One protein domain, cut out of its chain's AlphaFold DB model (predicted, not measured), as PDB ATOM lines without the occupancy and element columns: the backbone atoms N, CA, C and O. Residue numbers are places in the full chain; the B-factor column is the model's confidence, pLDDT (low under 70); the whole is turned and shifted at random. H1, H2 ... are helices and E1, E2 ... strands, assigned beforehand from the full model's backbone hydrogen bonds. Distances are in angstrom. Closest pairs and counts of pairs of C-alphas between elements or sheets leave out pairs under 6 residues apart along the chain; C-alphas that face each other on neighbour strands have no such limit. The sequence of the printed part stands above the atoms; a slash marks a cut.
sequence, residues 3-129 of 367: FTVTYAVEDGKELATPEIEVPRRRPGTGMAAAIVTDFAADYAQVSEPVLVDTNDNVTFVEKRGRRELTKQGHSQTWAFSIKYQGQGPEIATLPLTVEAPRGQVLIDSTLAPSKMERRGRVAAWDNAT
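This is residues 3 to 129 of the 367 residues of the protein "Binding-protein-dependent transport systems inner membrane component" of Vibrio sp. 16 (UniProt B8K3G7). A long hairpin of E4 and E5, folded into an L by sharp bends in both strands, makes the frame of a strongly twisted sheet: E1 lies beside one arm of E5 with E7 beyond it, and E3 pairs with the last residues of E5. A smaller sheet of E2, E6, E9 and E8 is set loosely and only partly face to face with the part around E1, and one end of the longest axis is made by loops with the short helix H1. The printed part has 127 residues, with nine named strands and one named helix in the order E1 E2 H1 E3 E4 E5 E6 E7 E8 E9. The class is mostly strand; the larger sheet is branched and antiparallel, and the smaller one is antiparallel in the order E2, E6, E9, E8. The whole is only just compact, close to loose, with a radius of gyration of the C-alphas of 16.2 A and spans of 47 by 32 by 19 A.

E1, residues 3 to 10, has E5, residues 67 to 84, on one side and E7, residues 105 to 109, on the other side. E1 and E5 are antiparallel at 154 degrees, with N 5 and O 78 3.0 A apart, within hydrogen-bond range. E1 and E7 are antiparallel at 153 degrees, with N 6 and O 108 at 2.8 A. E4, residues 50 to 64, forms a hairpin with E5 and lies on the other side of E5 from E1; N 55 and O 75 are 2.9 A apart, and N 62 and O 69 also 2.9 A. E4 bends by 94 degrees at residue 57 and E5 by 98 degrees at residue 72. The pairing of E5 is staggered: E4 pairs with its residues 67 to 79, E1 with 73 to 80, and E3, residues 44 to 46, with 82 to 84, where N 45 and O 83 are 2.9 A apart. In the smaller sheet, the edge strand E2, residues 19 to 21, is antiparallel to E6, residues 96 to 99, with N 21 and O 97 at 2.9 A. E6 is antiparallel to E9, residues 122 to 125, at 168 degrees, with N 98 and O 123 at 2.9 A. E9 forms a hairpin with the edge strand E8, residues 115 to 117, with N 117 and O 122 at 2.8 A. Between the sheets, the closest C-alphas of E7 and E9, those of Leu 106 and Ala 123, are 7.7 A apart, while E1 and E6 are only just apart at 8.4 A. H1, residues 30 to 34, is on neither sheet; its one O i to N i+4 pair is not within hydrogen-bond range, but both O i to N i+3 pairs are.

E1 begins at C-alpha 3, (10.332, -24.422, -23.994), and measures 24.0 A from first to last C-alpha. E2 and E3 have three residues each, and H1 between them has five. E4 measures 28.9 A, and E5, the longest strand with 18 residues, runs 40.9 A to C-alpha 84 at (17.936, -25.778, -36.053). E6 measures 10.0 A and E7 11.5 A. E8 has three residues, and E9, 9.8 A long, ends at C-alpha 125, (3.008, -31.711, -29.719).

The two C-alphas farthest apart, those of Gly 12 and Ile 35, are 49.3 A apart. The printed part has no cut. The link from E5 to E6, 11 residues, is long. The mean pLDDT of the printed part is 82.9; residues 26 to 29, 31 to 37, 86 to 88, 90, 92 and 129 are under 70.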
ATOM      1  N   PHE A   3      11.530 -23.725 -24.429       88.38
ATOM      2  CA  PHE A   3      10.332 -24.422 -23.994       88.38
ATOM      3  C   PHE A   3      10.475 -24.780 -22.518       88.38
ATOM      4  O   PHE A   3      11.568 -25.098 -22.052       88.38
ATOM      5  N   THR A   4       9.371 -24.723 -21.793       92.31
ATOM      6  CA  THR A   4       9.257 -25.073 -20.383       92.31
ATOM      7  C   THR A   4       8.136 -26.080 -20.201       92.31
ATOM      8  O   THR A   4       7.104 -26.015 -20.877       92.31
ATOM      9  N   VAL A   5       8.349 -27.020 -19.289       92.31
ATOM     10  CA  VAL A   5       7.355 -28.004 -18.856       92.31
ATOM     11  C   VAL A   5       7.404 -28.112 -17.344       92.31
ATOM     12  O   VAL A   5       8.486 -28.169 -16.761       92.31
ATOM     13  N   THR A   6       6.234 -28.165 -16.723       93.31
ATOM     14  CA  THR A   6       6.096 -28.292 -15.277       93.31
ATOM     15  C   THR A   6       5.352 -29.578 -14.962       93.31
ATOM     16  O   THR A   6       4.201 -29.760 -15.376       93.31
ATOM     17  N   TYR A   7       6.003 -30.470 -14.218       92.50
ATOM     18  CA  TYR A   7       5.388 -31.699 -13.722       92.50
ATOM     19  C   TYR A   7       5.213 -31.634 -12.212       92.50
ATOM     20  O   TYR A   7       6.070 -31.110 -11.504       92.50
ATOM     21  N   ALA A   8       4.107 -32.194 -11.736       91.31
ATOM     22  CA  ALA A   8       3.822 -32.374 -10.322       91.31
ATOM     23  C   ALA A   8       3.782 -33.854  -9.948       91.31
ATOM     24  O   ALA A   8       3.398 -34.712 -10.752       91.31
ATOM     25  N   VAL A   9       4.149 -34.138  -8.705       91.62
ATOM     26  CA  VAL A   9       4.062 -35.461  -8.095       91.62
ATOM     27  C   VAL A   9       3.446 -35.340  -6.704       91.62
ATOM     28  O   VAL A   9       3.498 -34.295  -6.071       91.62
ATOM     29  N   GLU A  10       2.816 -36.416  -6.251       89.12
ATOM     30  CA  GLU A  10       2.269 -36.545  -4.899       89.12
ATOM     31  C   GLU A  10       3.388 -36.576  -3.852       89.12
ATOM     32  O   GLU A  10       4.460 -37.128  -4.115       89.12
ATOM     33  N   ASP A  11       3.114 -36.043  -2.662       81.31
ATOM     34  CA  ASP A  11       4.077 -36.037  -1.559       81.31
ATOM     35  C   ASP A  11       4.655 -37.429  -1.261       81.31
ATOM     36  O   ASP A  11       3.957 -38.447  -1.256       81.31
ATOM     37  N   GLY A  12       5.968 -37.469  -1.018       76.19
ATOM     38  CA  GLY A  12       6.717 -38.701  -0.752       76.19
ATOM     39  C   GLY A  12       7.231 -39.443  -1.993       76.19
ATOM     40  O   GLY A  12       7.775 -40.539  -1.856       76.19
ATOM     41  N   LYS A  13       7.084 -38.880  -3.198       81.75
ATOM     42  CA  LYS A  13       7.707 -39.386  -4.434       81.75
ATOM     43  C   LYS A  13       8.647 -38.342  -5.013       81.75
ATOM     44  O   LYS A  13       8.356 -37.162  -4.929       81.75
ATOM     45  N   GLU A  14       9.733 -38.772  -5.640       83.06
ATOM     46  CA  GLU A  14      10.684 -37.852  -6.266       83.06
ATOM     47  C   GLU A  14      10.295 -37.531  -7.716       83.06
ATOM     48  O   GLU A  14       9.879 -38.407  -8.485       83.06
ATOM     49  N   LEU A  15      10.457 -36.260  -8.090       85.12
ATOM     50  CA  LEU A  15      10.411 -35.813  -9.477       85.12
ATOM     51  C   LEU A  15      11.726 -36.174 -10.162       85.12
ATOM     52  O   LEU A  15      12.812 -35.836  -9.702       85.12
ATOM     53  N   ALA A  16      11.608 -36.872 -11.281       86.69
ATOM     54  CA  ALA A  16      12.733 -37.250 -12.116       86.69
ATOM     55  C   ALA A  16      12.681 -36.476 -13.429       86.69
ATOM     56  O   ALA A  16      11.598 -36.223 -13.962       86.69
ATOM     57  N   THR A  17      13.861 -36.146 -13.945       88.19
ATOM     58  CA  THR A  17      14.037 -35.355 -15.158       88.19
ATOM     59  C   THR A  17      13.244 -35.941 -16.336       88.19
ATOM     60  O   THR A  17      13.358 -37.144 -16.598       88.19
ATOM     61  N   PRO A  18      12.438 -35.130 -17.044       90.31
ATOM     62  CA  PRO A  18      11.696 -35.593 -18.207       90.31
ATOM     63  C   PRO A  18      12.630 -35.853 -19.393       90.31
ATOM     64  O   PRO A  18      13.589 -35.117 -19.624       90.31
ATOM     65  N   GLU A  19      12.322 -36.881 -20.176       90.94
ATOM     66  CA  GLU A  19      13.011 -37.195 -21.424       90.94
ATOM     67  C   GLU A  19      12.358 -36.417 -22.571       90.94
ATOM     68  O   GLU A  19      11.138 -36.454 -22.751       90.94
ATOM     69  N   ILE A  20      13.165 -35.675 -23.328       91.81
ATOM     70  CA  ILE A  20      12.690 -34.823 -24.419       91.81
ATOM     71  C   ILE A  20      13.216 -35.381 -25.729       91.81
ATOM     72  O   ILE A  20      14.423 -35.505 -25.927       91.81
ATOM     73  N   GLU A  21      12.302 -35.653 -26.649       90.44
ATOM     74  CA  GLU A  21      12.627 -36.220 -27.948       90.44
ATOM     75  C   GLU A  21      11.915 -35.436 -29.054       90.44
ATOM     76  O   GLU A  21      10.751 -35.044 -28.920       90.44
ATOM     77  N   VAL A  22      12.609 -35.224 -30.174       87.81
ATOM     78  CA  VAL A  22      11.981 -34.873 -31.452       87.81
ATOM     79  C   VAL A  22      11.799 -36.187 -32.206       87.81
ATOM     80  O   VAL A  22      12.749 -36.674 -32.820       87.81
ATOM     81  N   PRO A  23      10.614 -36.814 -32.137       85.38
ATOM     82  CA  PRO A  23      10.438 -38.142 -32.693       85.38
ATOM     83  C   PRO A  23      10.424 -38.085 -34.220       85.38
ATOM     84  O   PRO A  23       9.934 -37.125 -34.829       85.38
ATOM     85  N   ARG A  24      10.856 -39.174 -34.862       82.62
ATOM     86  CA  ARG A  24      10.653 -39.387 -36.304       82.62
ATOM     87  C   ARG A  24       9.173 -39.640 -36.608       82.62
ATOM     88  O   ARG A  24       8.725 -40.776 -36.750       82.62
ATOM     89  N   ARG A  25       8.390 -38.562 -36.690       73.25
ATOM     90  CA  ARG A  25       6.972 -38.577 -37.080       73.25
ATOM     91  C   ARG A  25       6.814 -37.997 -38.478       73.25
ATOM     92  O   ARG A  25       7.373 -36.944 -38.774       73.25
ATOM     93  N   ARG A  26       6.030 -38.672 -39.323       67.00
ATOM     94  CA  ARG A  26       5.642 -38.119 -40.626       67.00
ATOM     95  C   ARG A  26       4.715 -36.912 -40.395       67.00
ATOM     96  O   ARG A  26       3.770 -37.040 -39.614       67.00
ATOM     97  N   PRO A  27       4.971 -35.759 -41.032       60.38
ATOM     98  CA  PRO A  27       4.024 -34.658 -41.099       60.38
ATOM     99  C   PRO A  27       2.723 -35.124 -41.764       60.38
ATOM    100  O   PRO A  27       2.740 -35.650 -42.876       60.38
ATOM    101  N   GLY A  28       1.599 -34.924 -41.081       61.34
ATOM    102  CA  GLY A  28       0.271 -35.184 -41.634       61.34
ATOM    103  C   GLY A  28      -0.144 -36.659 -41.672       61.34
ATOM    104  O   GLY A  28       0.502 -37.550 -41.122       61.34
ATOM    105  N   THR A  29      -1.295 -36.905 -42.289       63.53
ATOM    106  CA  THR A  29      -1.899 -38.235 -42.461       63.53
ATOM    107  C   THR A  29      -2.313 -38.419 -43.929       63.53
ATOM    108  O   THR A  29      -2.080 -37.534 -44.748       63.53
ATOM    109  N   GLY A  30      -2.864 -39.573 -44.316       71.69
ATOM    110  CA  GLY A  30      -3.371 -39.776 -45.680       71.69
ATOM    111  C   GLY A  30      -2.303 -39.611 -46.773       71.69
ATOM    112  O   GLY A  30      -1.234 -40.217 -46.700       71.69
ATOM    113  N   MET A  31      -2.598 -38.794 -47.793       68.25
ATOM    114  CA  MET A  31      -1.719 -38.583 -48.958       68.25
ATOM    115  C   MET A  31      -0.390 -37.902 -48.595       68.25
ATOM    116  O   MET A  31       0.638 -38.230 -49.183       68.25
ATOM    117  N   ALA A  32      -0.378 -37.032 -47.581       64.38
ATOM    118  CA  ALA A  32       0.830 -36.353 -47.108       64.38
ATOM    119  C   ALA A  32       1.920 -37.338 -46.660       64.38
ATOM    120  O   ALA A  32       3.103 -37.161 -46.944       64.38
ATOM    121  N   ALA A  33       1.508 -38.429 -46.005       62.94
ATOM    122  CA  ALA A  33       2.420 -39.424 -45.456       62.94
ATOM    123  C   ALA A  33       3.197 -40.198 -46.535       62.94
ATOM    124  O   ALA A  33       4.195 -40.838 -46.201       62.94
ATOM    125  N   ALA A  34       2.751 -40.165 -47.795       64.44
ATOM    126  CA  ALA A  34       3.436 -40.797 -48.920       64.44
ATOM    127  C   ALA A  34       4.523 -39.904 -49.550       64.44
ATOM    128  O   ALA A  34       5.378 -40.425 -50.258       64.44
ATOM    129  N   ILE A  35       4.498 -38.590 -49.293       62.94
ATOM    130  CA  ILE A  35       5.339 -37.597 -49.985       62.94
ATOM    131  C   ILE A  35       6.548 -37.176 -49.137       62.94
ATOM    132  O   ILE A  35       7.574 -36.779 -49.682       62.94
ATOM    133  N   VAL A  36       6.461 -37.264 -47.806       63.97
ATOM    134  CA  VAL A  36       7.520 -36.739 -46.931       63.97
ATOM    135  C   VAL A  36       8.755 -37.642 -46.905       63.97
ATOM    136  O   VAL A  36       8.686 -38.793 -46.468       63.97
ATOM    137  N   THR A  37       9.892 -37.069 -47.302       63.62
ATOM    138  CA  THR A  37      11.228 -37.683 -47.271       63.62
ATOM    139  C   THR A  37      12.077 -37.244 -46.078       63.62
ATOM    140  O   THR A  37      12.916 -38.017 -45.625       63.62
ATOM    141  N   ASP A  38      11.834 -36.045 -45.539       73.38
ATOM    142  CA  ASP A  38      12.680 -35.400 -44.529       73.38
ATOM    143  C   ASP A  38      11.978 -35.274 -43.170       73.38
ATOM    144  O   ASP A  38      10.832 -34.818 -43.085       73.38
ATOM    145  N   PHE A  39      12.668 -35.646 -42.086       80.00
ATOM    146  CA  PHE A  39      12.126 -35.599 -40.725       80.00
ATOM    147  C   PHE A  39      12.801 -34.516 -39.890       80.00
ATOM    148  O   PHE A  39      14.021 -34.405 -39.868       80.00
ATOM    149  N   ALA A  40      12.017 -33.775 -39.102       81.88
ATOM    150  CA  ALA A  40      12.562 -32.765 -38.190       81.88
ATOM    151  C   ALA A  40      13.588 -33.345 -37.201       81.88
ATOM    152  O   ALA A  40      14.535 -32.657 -36.834       81.88
ATOM    153  N   ALA A  41      13.420 -34.614 -36.817       84.06
ATOM    154  CA  ALA A  41      14.343 -35.350 -35.954       84.06
ATOM    155  C   ALA A  41      15.778 -35.402 -36.501       84.06
ATOM    156  O   ALA A  41      16.720 -35.469 -35.721       84.06
ATOM    157  N   ASP A  42      15.947 -35.345 -37.825       84.19
ATOM    158  CA  ASP A  42      17.260 -35.443 -38.463       84.19
ATOM    159  C   ASP A  42      18.033 -34.114 -38.417       84.19
ATOM    160  O   ASP A  42      19.251 -34.098 -38.580       84.19
ATOM    161  N   TYR A  43      17.342 -32.998 -38.154       84.94
ATOM    162  CA  TYR A  43      17.914 -31.648 -38.215       84.94
ATOM    163  C   TYR A  43      17.760 -30.837 -36.916       84.94
ATOM    164  O   TYR A  43      18.389 -29.787 -36.760       84.94
ATOM    165  N   ALA A  44      16.907 -31.280 -35.989       86.00
ATOM    166  CA  ALA A  44      16.664 -30.609 -34.718       86.00
ATOM    167  C   ALA A  44      17.656 -31.067 -33.642       86.00
ATOM    168  O   ALA A  44      17.867 -32.257 -33.433       86.00
ATOM    169  N   GLN A  45      18.215 -30.110 -32.902       86.94
ATOM    170  CA  GLN A  45      19.031 -30.373 -31.718       86.94
ATOM    171  C   GLN A  45      18.290 -29.920 -30.471       86.94
ATOM    172  O   GLN A  45      17.908 -28.752 -30.357       86.94
ATOM    173  N   VAL A  46      18.102 -30.853 -29.542       89.06
ATOM    174  CA  VAL A  46      17.455 -30.626 -28.250       89.06
ATOM    175  C   VAL A  46      18.545 -30.490 -27.192       89.06
ATOM    176  O   VAL A  46      19.421 -31.346 -27.100       89.06
ATOM    177  N   SER A  47      18.526 -29.407 -26.416       90.50
ATOM    178  CA  SER A  47      19.402 -29.284 -25.249       90.50
ATOM    179  C   SER A  47      18.892 -30.142 -24.095       90.50
ATOM    180  O   SER A  47      17.685 -30.335 -23.958       90.50
ATOM    181  N   GLU A  48      19.791 -30.567 -23.212       89.50
ATOM    182  CA  GLU A  48      19.380 -31.225 -21.974       89.50
ATOM    183  C   GLU A  48      18.446 -30.316 -21.143       89.50
ATOM    184  O   GLU A  48      18.620 -29.089 -21.138       89.50
ATOM    185  N   PRO A  49      17.429 -30.892 -20.480       90.81
ATOM    186  CA  PRO A  49      16.522 -30.155 -19.610       90.81
ATOM    187  C   PRO A  49      17.241 -29.656 -18.359       90.81
ATOM    188  O   PRO A  49      17.835 -30.429 -17.610       90.81
ATOM    189  N   VAL A  50      17.120 -28.359 -18.093       92.75
ATOM    190  CA  VAL A  50      17.666 -27.709 -16.898       92.75
ATOM    191  C   VAL A  50      16.521 -27.397 -15.944       92.75
ATOM    192  O   VAL A  50      15.498 -26.862 -16.366       92.75
ATOM    193  N   LEU A  51      16.681 -27.728 -14.662       92.12
ATOM    194  CA  LEU A  51      15.727 -27.352 -13.619       92.12
ATOM    195  C   LEU A  51      15.783 -25.833 -13.397       92.12
ATOM    196  O   LEU A  51      16.858 -25.292 -13.141       92.12
ATOM    197  N   VAL A  52      14.642 -25.151 -13.506       93.00
ATOM    198  CA  VAL A  52      14.558 -23.679 -13.407       93.00
ATOM    199  C   VAL A  52      13.722 -23.217 -12.221       93.00
ATOM    200  O   VAL A  52      13.984 -22.144 -11.686       93.00
ATOM    201  N   ASP A  53      12.737 -24.009 -11.801       91.94
ATOM    202  CA  ASP A  53      11.856 -23.660 -10.687       91.94
ATOM    203  C   ASP A  53      11.363 -24.919  -9.961       91.94
ATOM    204  O   ASP A  53      11.199 -25.971 -10.585       91.94
ATOM    205  N   THR A  54      11.111 -24.792  -8.659       90.62
ATOM    206  CA  THR A  54      10.586 -25.853  -7.790       90.62
ATOM    207  C   THR A  54       9.544 -25.246  -6.863       90.62
ATOM    208  O   THR A  54       9.801 -24.235  -6.213       90.62
ATOM    209  N   ASN A  55       8.379 -25.880  -6.769       90.69
ATOM    210  CA  ASN A  55       7.316 -25.470  -5.864       90.69
ATOM    211  C   ASN A  55       6.919 -26.639  -4.965       90.69
ATOM    212  O   ASN A  55       6.391 -27.640  -5.441       90.69
ATOM    213  N   ASP A  56       7.139 -26.491  -3.663       86.81
ATOM    214  CA  ASP A  56       6.910 -27.554  -2.681       86.81
ATOM    215  C   ASP A  56       5.432 -27.749  -2.312       86.81
ATOM    216  O   ASP A  56       5.096 -28.713  -1.630       86.81
ATOM    217  N   ASN A  57       4.540 -26.845  -2.732       88.69
ATOM    218  CA  ASN A  57       3.123 -26.928  -2.398       88.69
ATOM    219  C   ASN A  57       2.235 -26.589  -3.597       88.69
ATOM    220  O   ASN A  57       1.899 -25.433  -3.871       88.69
ATOM    221  N   VAL A  58       1.819 -27.636  -4.300       89.69
ATOM    222  CA  VAL A  58       0.946 -27.576  -5.465       89.69
ATOM    223  C   VAL A  58      -0.218 -28.533  -5.289       89.69
ATOM    224  O   VAL A  58      -0.062 -29.711  -4.980       89.69
ATOM    225  N   THR A  59      -1.417 -28.021  -5.550       87.69
ATOM    226  CA  THR A  59      -2.608 -28.855  -5.709       87.69
ATOM    227  C   THR A  59      -2.819 -29.130  -7.193       87.69
ATOM    228  O   THR A  59      -2.953 -28.194  -7.980       87.69
ATOM    229  N   PHE A  60      -2.857 -30.400  -7.587       86.69
ATOM    230  CA  PHE A  60      -3.009 -30.806  -8.983       86.69
ATOM    231  C   PHE A  60      -4.027 -31.937  -9.138       86.69
ATOM    232  O   PHE A  60      -4.376 -32.631  -8.182       86.69
ATOM    233  N   VAL A  61      -4.526 -32.116 -10.362       85.38
ATOM    234  CA  VAL A  61      -5.545 -33.122 -10.683       85.38
ATOM    235  C   VAL A  61      -4.921 -34.243 -11.509       85.38
ATOM    236  O   VAL A  61      -4.494 -34.033 -12.642       85.38
ATOM    237  N   GLU A  62      -4.915 -35.463 -10.972       82.88
ATOM    238  CA  GLU A  62      -4.521 -36.669 -11.708       82.88
ATOM    239  C   GLU A  62      -5.767 -37.316 -12.332       82.88
ATOM    240  O   GLU A  62      -6.676 -37.776 -11.630       82.88
ATOM    241  N   LYS A  63      -5.812 -37.392 -13.667       77.06
ATOM    242  CA  LYS A  63      -6.881 -38.100 -14.388       77.06
ATOM    243  C   LYS A  63      -6.555 -39.588 -14.503       77.06
ATOM    244  O   LYS A  63      -5.675 -39.987 -15.262       77.06
ATOM    245  N   ARG A  64      -7.319 -40.439 -13.808       73.19
ATOM    246  CA  ARG A  64      -7.277 -41.907 -13.951       73.19
ATOM    247  C   ARG A  64      -8.565 -42.415 -14.591       73.19
ATOM    248  O   ARG A  64      -9.548 -42.729 -13.917       73.19
ATOM    249  N   GLY A  65      -8.560 -42.517 -15.919       73.06
ATOM    250  CA  GLY A  65      -9.746 -42.906 -16.683       73.06
ATOM    251  C   GLY A  65     -10.839 -41.839 -16.568       73.06
ATOM    252  O   GLY A  65     -10.626 -40.710 -16.988       73.06
ATOM    253  N   ARG A  66     -11.998 -42.192 -15.994       71.62
ATOM    254  CA  ARG A  66     -13.106 -41.249 -15.730       71.62
ATOM    255  C   ARG A  66     -13.032 -40.555 -14.363       71.62
ATOM    256  O   ARG A  66     -13.880 -39.717 -14.083       71.62
ATOM    257  N   ARG A  67     -12.087 -40.931 -13.492       76.69
ATOM    258  CA  ARG A  67     -11.946 -40.336 -12.155       76.69
ATOM    259  C   ARG A  67     -10.900 -39.229 -12.181       76.69
ATOM    260  O   ARG A  67      -9.798 -39.438 -12.689       76.69
ATOM    261  N   GLU A  68     -11.251 -38.097 -11.592       83.69
ATOM    262  CA  GLU A  68     -10.348 -36.983 -11.326       83.69
ATOM    263  C   GLU A  68     -10.011 -37.006  -9.835       83.69
ATOM    264  O   GLU A  68     -10.910 -37.038  -8.994       83.69
ATOM    265  N   LEU A  69      -8.722 -37.095  -9.510       84.25
ATOM    266  CA  LEU A  69      -8.233 -37.125  -8.135       84.25
ATOM    267  C   LEU A  69      -7.424 -35.860  -7.882       84.25
ATOM    268  O   LEU A  69      -6.366 -35.678  -8.483       84.25
ATOM    269  N   THR A  70      -7.917 -35.009  -6.990       87.25
ATOM    270  CA  THR A  70      -7.163 -33.859  -6.494       87.25
ATOM    271  C   THR A  70      -6.133 -34.342  -5.483       87.25
ATOM    272  O   THR A  70      -6.481 -35.023  -4.518       87.25
ATOM    273  N   LYS A  71      -4.869 -34.005  -5.718       87.25
ATOM    274  CA  LYS A  71      -3.735 -34.360  -4.868       87.25
ATOM    275  C   LYS A  71      -2.952 -33.115  -4.493       87.25
ATOM    276  O   LYS A  71      -2.945 -32.142  -5.245       87.25
ATOM    277  N   GLN A  72      -2.300 -33.174  -3.341       87.94
ATOM    278  CA  GLN A  72      -1.265 -32.224  -2.959       87.94
ATOM    279  C   GLN A  72       0.103 -32.865  -3.160       87.94
ATOM    280  O   GLN A  72       0.256 -34.088  -3.047       87.94
ATOM    281  N   GLY A  73       1.065 -32.036  -3.526       91.00
ATOM    282  CA  GLY A  73       2.457 -32.424  -3.583       91.00
ATOM    283  C   GLY A  73       3.332 -31.284  -4.063       91.00
ATOM    284  O   GLY A  73       2.978 -30.120  -3.893       91.00
ATOM    285  N   HIS A  74       4.439 -31.613  -4.712       90.94
ATOM    286  CA  HIS A  74       5.406 -30.639  -5.203       90.94
ATOM    287  C   HIS A  74       5.546 -30.721  -6.726       90.94
ATOM    288  O   HIS A  74       5.233 -31.742  -7.350       90.94
ATOM    289  N   SER A  75       5.996 -29.630  -7.341       92.50
ATOM    290  CA  SER A  75       6.254 -29.531  -8.773       92.50
ATOM    291  C   SER A  75       7.652 -29.006  -9.072       92.50
ATOM    292  O   SER A  75       8.263 -28.297  -8.279       92.50
ATOM    293  N   GLN A  76       8.149 -29.357 -10.250       93.88
ATOM    294  CA  GLN A  76       9.397 -28.850 -10.801       93.88
ATOM    295  C   GLN A  76       9.153 -28.403 -12.235       93.88
ATOM    296  O   GLN A  76       8.359 -29.006 -12.965       93.88
ATOM    297  N   THR A  77       9.831 -27.329 -12.627       93.62
ATOM    298  CA  THR A  77       9.795 -26.775 -13.976       93.62
ATOM    299  C   THR A  77      11.150 -26.968 -14.631       93.62
ATOM    300  O   THR A  77      12.166 -26.464 -14.148       93.62
ATOM    301  N   TRP A  78      11.157 -27.650 -15.773       93.88
ATOM    302  CA  TRP A  78      12.346 -27.829 -16.598       93.88
ATOM    303  C   TRP A  78      12.261 -26.959 -17.840       93.88
ATOM    304  O   TRP A  78      11.226 -26.922 -18.510       93.88
ATOM    305  N   ALA A  79      13.364 -26.292 -18.166       93.25
ATOM    306  CA  ALA A  79      13.527 -25.552 -19.405       93.25
ATOM    307  C   ALA A  79      14.504 -26.266 -20.338       93.25
ATOM    308  O   ALA A  79      15.537 -26.781 -19.916       93.25
ATOM    309  N   PHE A  80      14.192 -26.246 -21.627       92.69
ATOM    310  CA  PHE A  80      15.050 -26.761 -22.683       92.69
ATOM    311  C   PHE A  80      14.922 -25.898 -23.935       92.69
ATOM    312  O   PHE A  80      13.989 -25.105 -24.094       92.69
ATOM    313  N   SER A  81      15.884 -26.034 -24.841       89.31
ATOM    314  CA  SER A  81      15.906 -25.308 -26.101       89.31
ATOM    315  C   SER A  81      16.022 -26.266 -27.275       89.31
ATOM    316  O   SER A  81      16.781 -27.232 -27.237       89.31
ATOM    317  N   ILE A  82      15.267 -25.975 -28.331       87.94
ATOM    318  CA  ILE A  82      15.362 -26.675 -29.609       87.94
ATOM    319  C   ILE A  82      15.968 -25.716 -30.625       87.94
ATOM    320  O   ILE A  82      15.458 -24.601 -30.818       87.94
ATOM    321  N   LYS A  83      17.063 -26.130 -31.260       86.38
ATOM    322  CA  LYS A  83      17.778 -25.352 -32.275       86.38
ATOM    323  C   LYS A  83      17.792 -26.095 -33.607       86.38
ATOM    324  O   LYS A  83      17.862 -27.319 -33.649       86.38
ATOM    325  N   TYR A  84      17.748 -25.320 -34.683       81.62
ATOM    326  CA  TYR A  84      17.936 -25.778 -36.053       81.62
ATOM    327  C   TYR A  84      19.219 -25.137 -36.581       81.62
ATOM    328  O   TYR A  84      19.365 -23.917 -36.498       81.62
ATOM    329  N   GLN A  85      20.163 -25.942 -37.071       70.25
ATOM    330  CA  GLN A  85      21.490 -25.452 -37.467       70.25
ATOM    331  C   GLN A  85      21.529 -24.788 -38.856       70.25
ATOM    332  O   GLN A  85      22.586 -24.328 -39.279       70.25
ATOM    333  N   GLY A  86      20.403 -24.712 -39.577       66.38
ATOM    334  CA  GLY A  86      20.331 -24.043 -40.883       66.38
ATOM    335  C   GLY A  86      20.841 -24.868 -42.069       66.38
ATOM    336  O   GLY A  86      20.753 -24.408 -43.202       66.38
ATOM    337  N   GLN A  87      21.359 -26.077 -41.835       67.25
ATOM    338  CA  GLN A  87      21.816 -27.005 -42.874       67.25
ATOM    339  C   GLN A  87      20.747 -28.082 -43.109       67.25
ATOM    340  O   GLN A  87      20.811 -29.162 -42.530       67.25
ATOM    341  N   GLY A  88      19.724 -27.775 -43.909       69.38
ATOM    342  CA  GLY A  88      18.663 -28.724 -44.253       69.38
ATOM    343  C   GLY A  88      17.508 -28.078 -45.026       69.38
ATOM    344  O   GLY A  88      17.516 -26.865 -45.240       69.38
ATOM    345  N   PRO A  89      16.506 -28.865 -45.455       71.06
ATOM    346  CA  PRO A  89      15.272 -28.332 -46.020       71.06
ATOM    347  C   PRO A  89      14.445 -27.610 -44.946       71.06
ATOM    348  O   PRO A  89      14.575 -27.876 -43.747       71.06
ATOM    349  N   GLU A  90      13.567 -26.705 -45.377       69.06
ATOM    350  CA  GLU A  90      12.589 -26.076 -44.491       69.06
ATOM    351  C   GLU A  90      11.493 -27.090 -44.135       69.06
ATOM    352  O   GLU A  90      10.759 -27.568 -45.001       69.06
ATOM    353  N   ILE A  91      11.386 -27.442 -42.852       71.94
ATOM    354  CA  ILE A  91      10.408 -28.418 -42.363       71.94
ATOM    355  C   ILE A  91       9.293 -27.675 -41.629       71.94
ATOM    356  O   ILE A  91       9.506 -27.089 -40.569       71.94
ATOM    357  N   ALA A  92       8.078 -27.740 -42.175       66.69
ATOM    358  CA  ALA A  92       6.921 -26.989 -41.681       66.69
ATOM    359  C   ALA A  92       6.440 -27.399 -40.272       66.69
ATOM    360  O   ALA A  92       5.670 -26.673 -39.633       66.69
ATOM    361  N   THR A  93       6.847 -28.572 -39.779       74.75
ATOM    362  CA  THR A  93       6.407 -29.106 -38.483       74.75
ATOM    363  C   THR A  93       7.562 -29.628 -37.647       74.75
ATOM    364  O   THR A  93       8.317 -30.480 -38.105       74.75
ATOM    365  N   LEU A  94       7.619 -29.206 -36.386       83.38
ATOM    366  CA  LEU A  94       8.523 -29.743 -35.374       83.38
ATOM    367  C   LEU A  94       7.722 -30.587 -34.369       83.38
ATOM    368  O   LEU A  94       7.181 -30.024 -33.413       83.38
ATOM    369  N   PRO A  95       7.571 -31.906 -34.577       86.06
ATOM    370  CA  PRO A  95       6.981 -32.770 -33.568       86.06
ATOM    371  C   PRO A  95       7.865 -32.789 -32.319       86.06
ATOM    372  O   PRO A  95       9.087 -32.827 -32.417       86.06
ATOM    373  N   LEU A  96       7.245 -32.785 -31.145       89.38
ATOM    374  CA  LEU A  96       7.945 -32.820 -29.865       89.38
ATOM    375  C   LEU A  96       7.222 -33.783 -28.933       89.38
ATOM    376  O   LEU A  96       5.994 -33.750 -28.833       89.38
ATOM    377  N   THR A  97       7.976 -34.633 -28.249       90.94
ATOM    378  CA  THR A  97       7.466 -35.494 -27.184       90.94
ATOM    379  C   THR A  97       8.268 -35.271 -25.919       90.94
ATOM    380  O   THR A  97       9.495 -35.264 -25.951       90.94
ATOM    381  N   VAL A  98       7.553 -35.100 -24.812       91.69
ATOM    382  CA  VAL A  98       8.135 -35.018 -23.475       91.69
ATOM    383  C   VAL A  98       7.556 -36.162 -22.656       91.69
ATOM    384  O   VAL A  98       6.343 -36.237 -22.435       91.69
ATOM    385  N   GLU A  99       8.419 -37.088 -22.261       91.62
ATOM    386  CA  GLU A  99       8.074 -38.264 -21.476       91.62
ATOM    387  C   GLU A  99       8.549 -38.089 -20.037       91.62
ATOM    388  O   GLU A  99       9.738 -37.940 -19.771       91.62
ATOM    389  N   ALA A 100       7.614 -38.140 -19.091       87.56
ATOM    390  CA  ALA A 100       7.954 -38.140 -17.675       87.56
ATOM    391  C   ALA A 100       7.914 -39.564 -17.093       87.56
ATOM    392  O   ALA A 100       7.082 -40.388 -17.488       87.56
ATOM    393  N   PRO A 101       8.772 -39.886 -16.116       84.38
ATOM    394  CA  PRO A 101       8.667 -41.119 -15.342       84.38
ATOM    395  C   PRO A 101       7.295 -41.319 -14.670       84.38
ATOM    396  O   PRO A 101       6.503 -40.393 -14.479       84.38
ATOM    397  N   ARG A 102       6.971 -42.573 -14.321       81.69
ATOM    398  CA  ARG A 102       5.645 -42.930 -13.782       81.69
ATOM    399  C   ARG A 102       5.335 -42.167 -12.492       81.69
ATOM    400  O   ARG A 102       6.124 -42.181 -11.561       81.69
ATOM    401  N   GLY A 103       4.116 -41.635 -12.412       81.38
ATOM    402  CA  GLY A 103       3.599 -40.957 -11.220       81.38
ATOM    403  C   GLY A 103       3.662 -39.434 -11.290       81.38
ATOM    404  O   GLY A 103       3.035 -38.797 -10.453       81.38
ATOM    405  N   GLN A 104       4.340 -38.876 -12.296       88.56
ATOM    406  CA  GLN A 104       4.374 -37.443 -12.567       88.56
ATOM    407  C   GLN A 104       3.227 -37.036 -13.502       88.56
ATOM    408  O   GLN A 104       2.892 -37.766 -14.439       88.56
ATOM    409  N   VAL A 105       2.629 -35.871 -13.258       88.62
ATOM    410  CA  VAL A 105       1.522 -35.313 -14.048       88.62
ATOM    411  C   VAL A 105       1.942 -33.961 -14.605       88.62
ATOM    412  O   VAL A 105       2.394 -33.107 -13.848       88.62
ATOM    413  N   LEU A 106       1.789 -33.757 -15.917       91.00
ATOM    414  CA  LEU A 106       2.022 -32.448 -16.531       91.00
ATOM    415  C   LEU A 106       0.940 -31.475 -16.049       91.00
ATOM    416  O   LEU A 106      -0.247 -31.732 -16.265       91.00
ATOM    417  N   ILE A 107       1.356 -30.375 -15.425       90.81
ATOM    418  CA  ILE A 107       0.447 -29.337 -14.924       90.81
ATOM    419  C   ILE A 107       0.507 -28.050 -15.745       90.81
ATOM    420  O   ILE A 107      -0.515 -27.382 -15.870       90.81
ATOM    421  N   ASP A 108       1.663 -27.728 -16.329       90.12
ATOM    422  CA  ASP A 108       1.839 -26.535 -17.157       90.12
ATOM    423  C   ASP A 108       2.938 -26.738 -18.211       90.12
ATOM    424  O   ASP A 108       3.803 -27.607 -18.079       90.12
ATOM    425  N   SER A 109       2.882 -25.968 -19.296       90.62
ATOM    426  CA  SER A 109       3.871 -26.001 -20.377       90.62
ATOM    427  C   SER A 109       3.779 -24.761 -21.264       90.62
ATOM    428  O   SER A 109       2.700 -24.197 -21.422       90.62
ATOM    429  N   THR A 110       4.881 -24.381 -21.923       87.62
ATOM    430  CA  THR A 110       4.916 -23.208 -22.829       87.62
ATOM    431  C   THR A 110       3.820 -23.235 -23.900       87.62
ATOM    432  O   THR A 110       3.267 -22.193 -24.249       87.62
ATOM    433  N   LEU A 111       3.511 -24.415 -24.443       84.06
ATOM    434  CA  LEU A 111       2.385 -24.641 -25.348       84.06
ATOM    435  C   LEU A 111       1.567 -25.813 -24.826       84.06
ATOM    436  O   LEU A 111       2.146 -26.832 -24.466       84.06
ATOM    437  N   ALA A 112       0.238 -25.730 -24.881       85.25
ATOM    438  CA  ALA A 112      -0.612 -26.863 -24.529       85.25
ATOM    439  C   ALA A 112      -0.329 -28.077 -25.446       85.25
ATOM    440  O   ALA A 112      -0.213 -27.902 -26.666       85.25
ATOM    441  N   PRO A 113      -0.211 -29.302 -24.898       85.19
ATOM    442  CA  PRO A 113       0.047 -30.495 -25.697       85.19
ATOM    443  C   PRO A 113      -1.117 -30.787 -26.644       85.19
ATOM    444  O   PRO A 113      -2.286 -30.665 -26.279       85.19
ATOM    445  N   SER A 114      -0.801 -31.227 -27.865       81.19
ATOM    446  CA  SER A 114      -1.808 -31.627 -28.859       81.19
ATOM    447  C   SER A 114      -2.568 -32.879 -28.415       81.19
ATOM    448  O   SER A 114      -3.751 -33.033 -28.710       81.19
ATOM    449  N   LYS A 115      -1.884 -33.784 -27.706       85.06
ATOM    450  CA  LYS A 115      -2.455 -35.014 -27.149       85.06
ATOM    451  C   LYS A 115      -1.601 -35.549 -26.005       85.06
ATOM    452  O   LYS A 115      -0.399 -35.303 -25.933       85.06
ATOM    453  N   MET A 116      -2.245 -36.333 -25.148       85.38
ATOM    454  CA  MET A 116      -1.604 -37.091 -24.079       85.38
ATOM    455  C   MET A 116      -1.584 -38.576 -24.447       85.38
ATOM    456  O   MET A 116      -2.630 -39.200 -24.619       85.38
ATOM    457  N   GLU A 117      -0.393 -39.153 -24.566       82.12
ATOM    458  CA  GLU A 117      -0.166 -40.552 -24.922       82.12
ATOM    459  C   GLU A 117       0.251 -41.373 -23.687       82.12
ATOM    460  O   GLU A 117       0.519 -40.844 -22.604       82.12
ATOM    461  N   ARG A 118       0.265 -42.708 -23.821       82.75
ATOM    462  CA  ARG A 118       0.715 -43.650 -22.773       82.75
ATOM    463  C   ARG A 118       0.102 -43.377 -21.383       82.75
ATOM    464  O   ARG A 118       0.797 -43.418 -20.373       82.75
ATOM    465  N   ARG A 119      -1.216 -43.125 -21.337       78.56
ATOM    466  CA  ARG A 119      -1.988 -42.794 -20.116       78.56
ATOM    467  C   ARG A 119      -1.531 -41.502 -19.413       78.56
ATOM    468  O   ARG A 119      -1.496 -41.461 -18.191       78.56
ATOM    469  N   GLY A 120      -1.197 -40.463 -20.179       77.00
ATOM    470  CA  GLY A 120      -0.821 -39.149 -19.635       77.00
ATOM    471  C   GLY A 120       0.663 -38.993 -19.324       77.00
ATOM    472  O   GLY A 120       1.068 -37.953 -18.823       77.00
ATOM    473  N   ARG A 121       1.469 -40.016 -19.630       83.75
ATOM    474  CA  ARG A 121       2.911 -40.023 -19.377       83.75
ATOM    475  C   ARG A 121       3.702 -39.248 -20.428       83.75
ATOM    476  O   ARG A 121       4.735 -38.664 -20.120       83.75
ATOM    477  N   VAL A 122       3.223 -39.291 -21.669       88.31
ATOM    478  CA  VAL A 122       3.874 -38.645 -22.807       88.31
ATOM    479  C   VAL A 122       2.998 -37.493 -23.258       88.31
ATOM    480  O   VAL A 122       1.893 -37.705 -23.759       88.31
ATOM    481  N   ALA A 123       3.505 -36.281 -23.079       89.62
ATOM    482  CA  ALA A 123       2.930 -35.093 -23.673       89.62
ATOM    483  C   ALA A 123       3.482 -34.960 -25.095       89.62
ATOM    484  O   ALA A 123       4.696 -34.987 -25.295       89.62
ATOM    485  N   ALA A 124       2.596 -34.881 -26.086       88.00
ATOM    486  CA  ALA A 124       2.985 -34.809 -27.486       88.00
ATOM    487  C   ALA A 124       2.444 -33.539 -28.146       88.00
ATOM    488  O   ALA A 124       1.251 -33.231 -28.064       88.00
ATOM    489  N   TRP A 125       3.321 -32.850 -28.869       86.88
ATOM    490  CA  TRP A 125       3.008 -31.711 -29.719       86.88
ATOM    491  C   TRP A 125       3.225 -32.103 -31.173       86.88
ATOM    492  O   TRP A 125       4.312 -32.531 -31.556       86.88
ATOM    493  N   ASP A 126       2.199 -31.927 -32.006       77.62
ATOM    494  CA  ASP A 126       2.313 -32.206 -33.442       77.62
ATOM    495  C   ASP A 126       3.035 -31.068 -34.199       77.62
ATOM    496  O   ASP A 126       3.385 -31.223 -35.369       77.62
ATOM    497  N   ASN A 127       3.208 -29.894 -33.577       78.06
ATOM    498  CA  ASN A 127       4.112 -28.833 -34.030       78.06
ATOM    499  C   ASN A 127       4.455 -27.882 -32.869       78.06
ATOM    500  O   ASN A 127       3.561 -27.200 -32.370       78.06
ATOM    501  N   ALA A 128       5.725 -27.813 -32.468       76.81
ATOM    502  CA  ALA A 128       6.198 -26.946 -31.391       76.81
ATOM    503  C   ALA A 128       6.524 -25.512 -31.856       76.81
ATOM    504  O   ALA A 128       6.458 -24.590 -31.054       76.81
ATOM    505  N   THR A 129       6.798 -25.278 -33.144       67.12
ATOM    506  CA  THR A 129       7.243 -23.968 -33.667       67.12
ATOM    507  C   THR A 129       6.198 -23.028 -34.295       67.12
ATOM    508  O   THR A 129       6.616 -22.002 -34.830       67.12
TER     509      THR A 129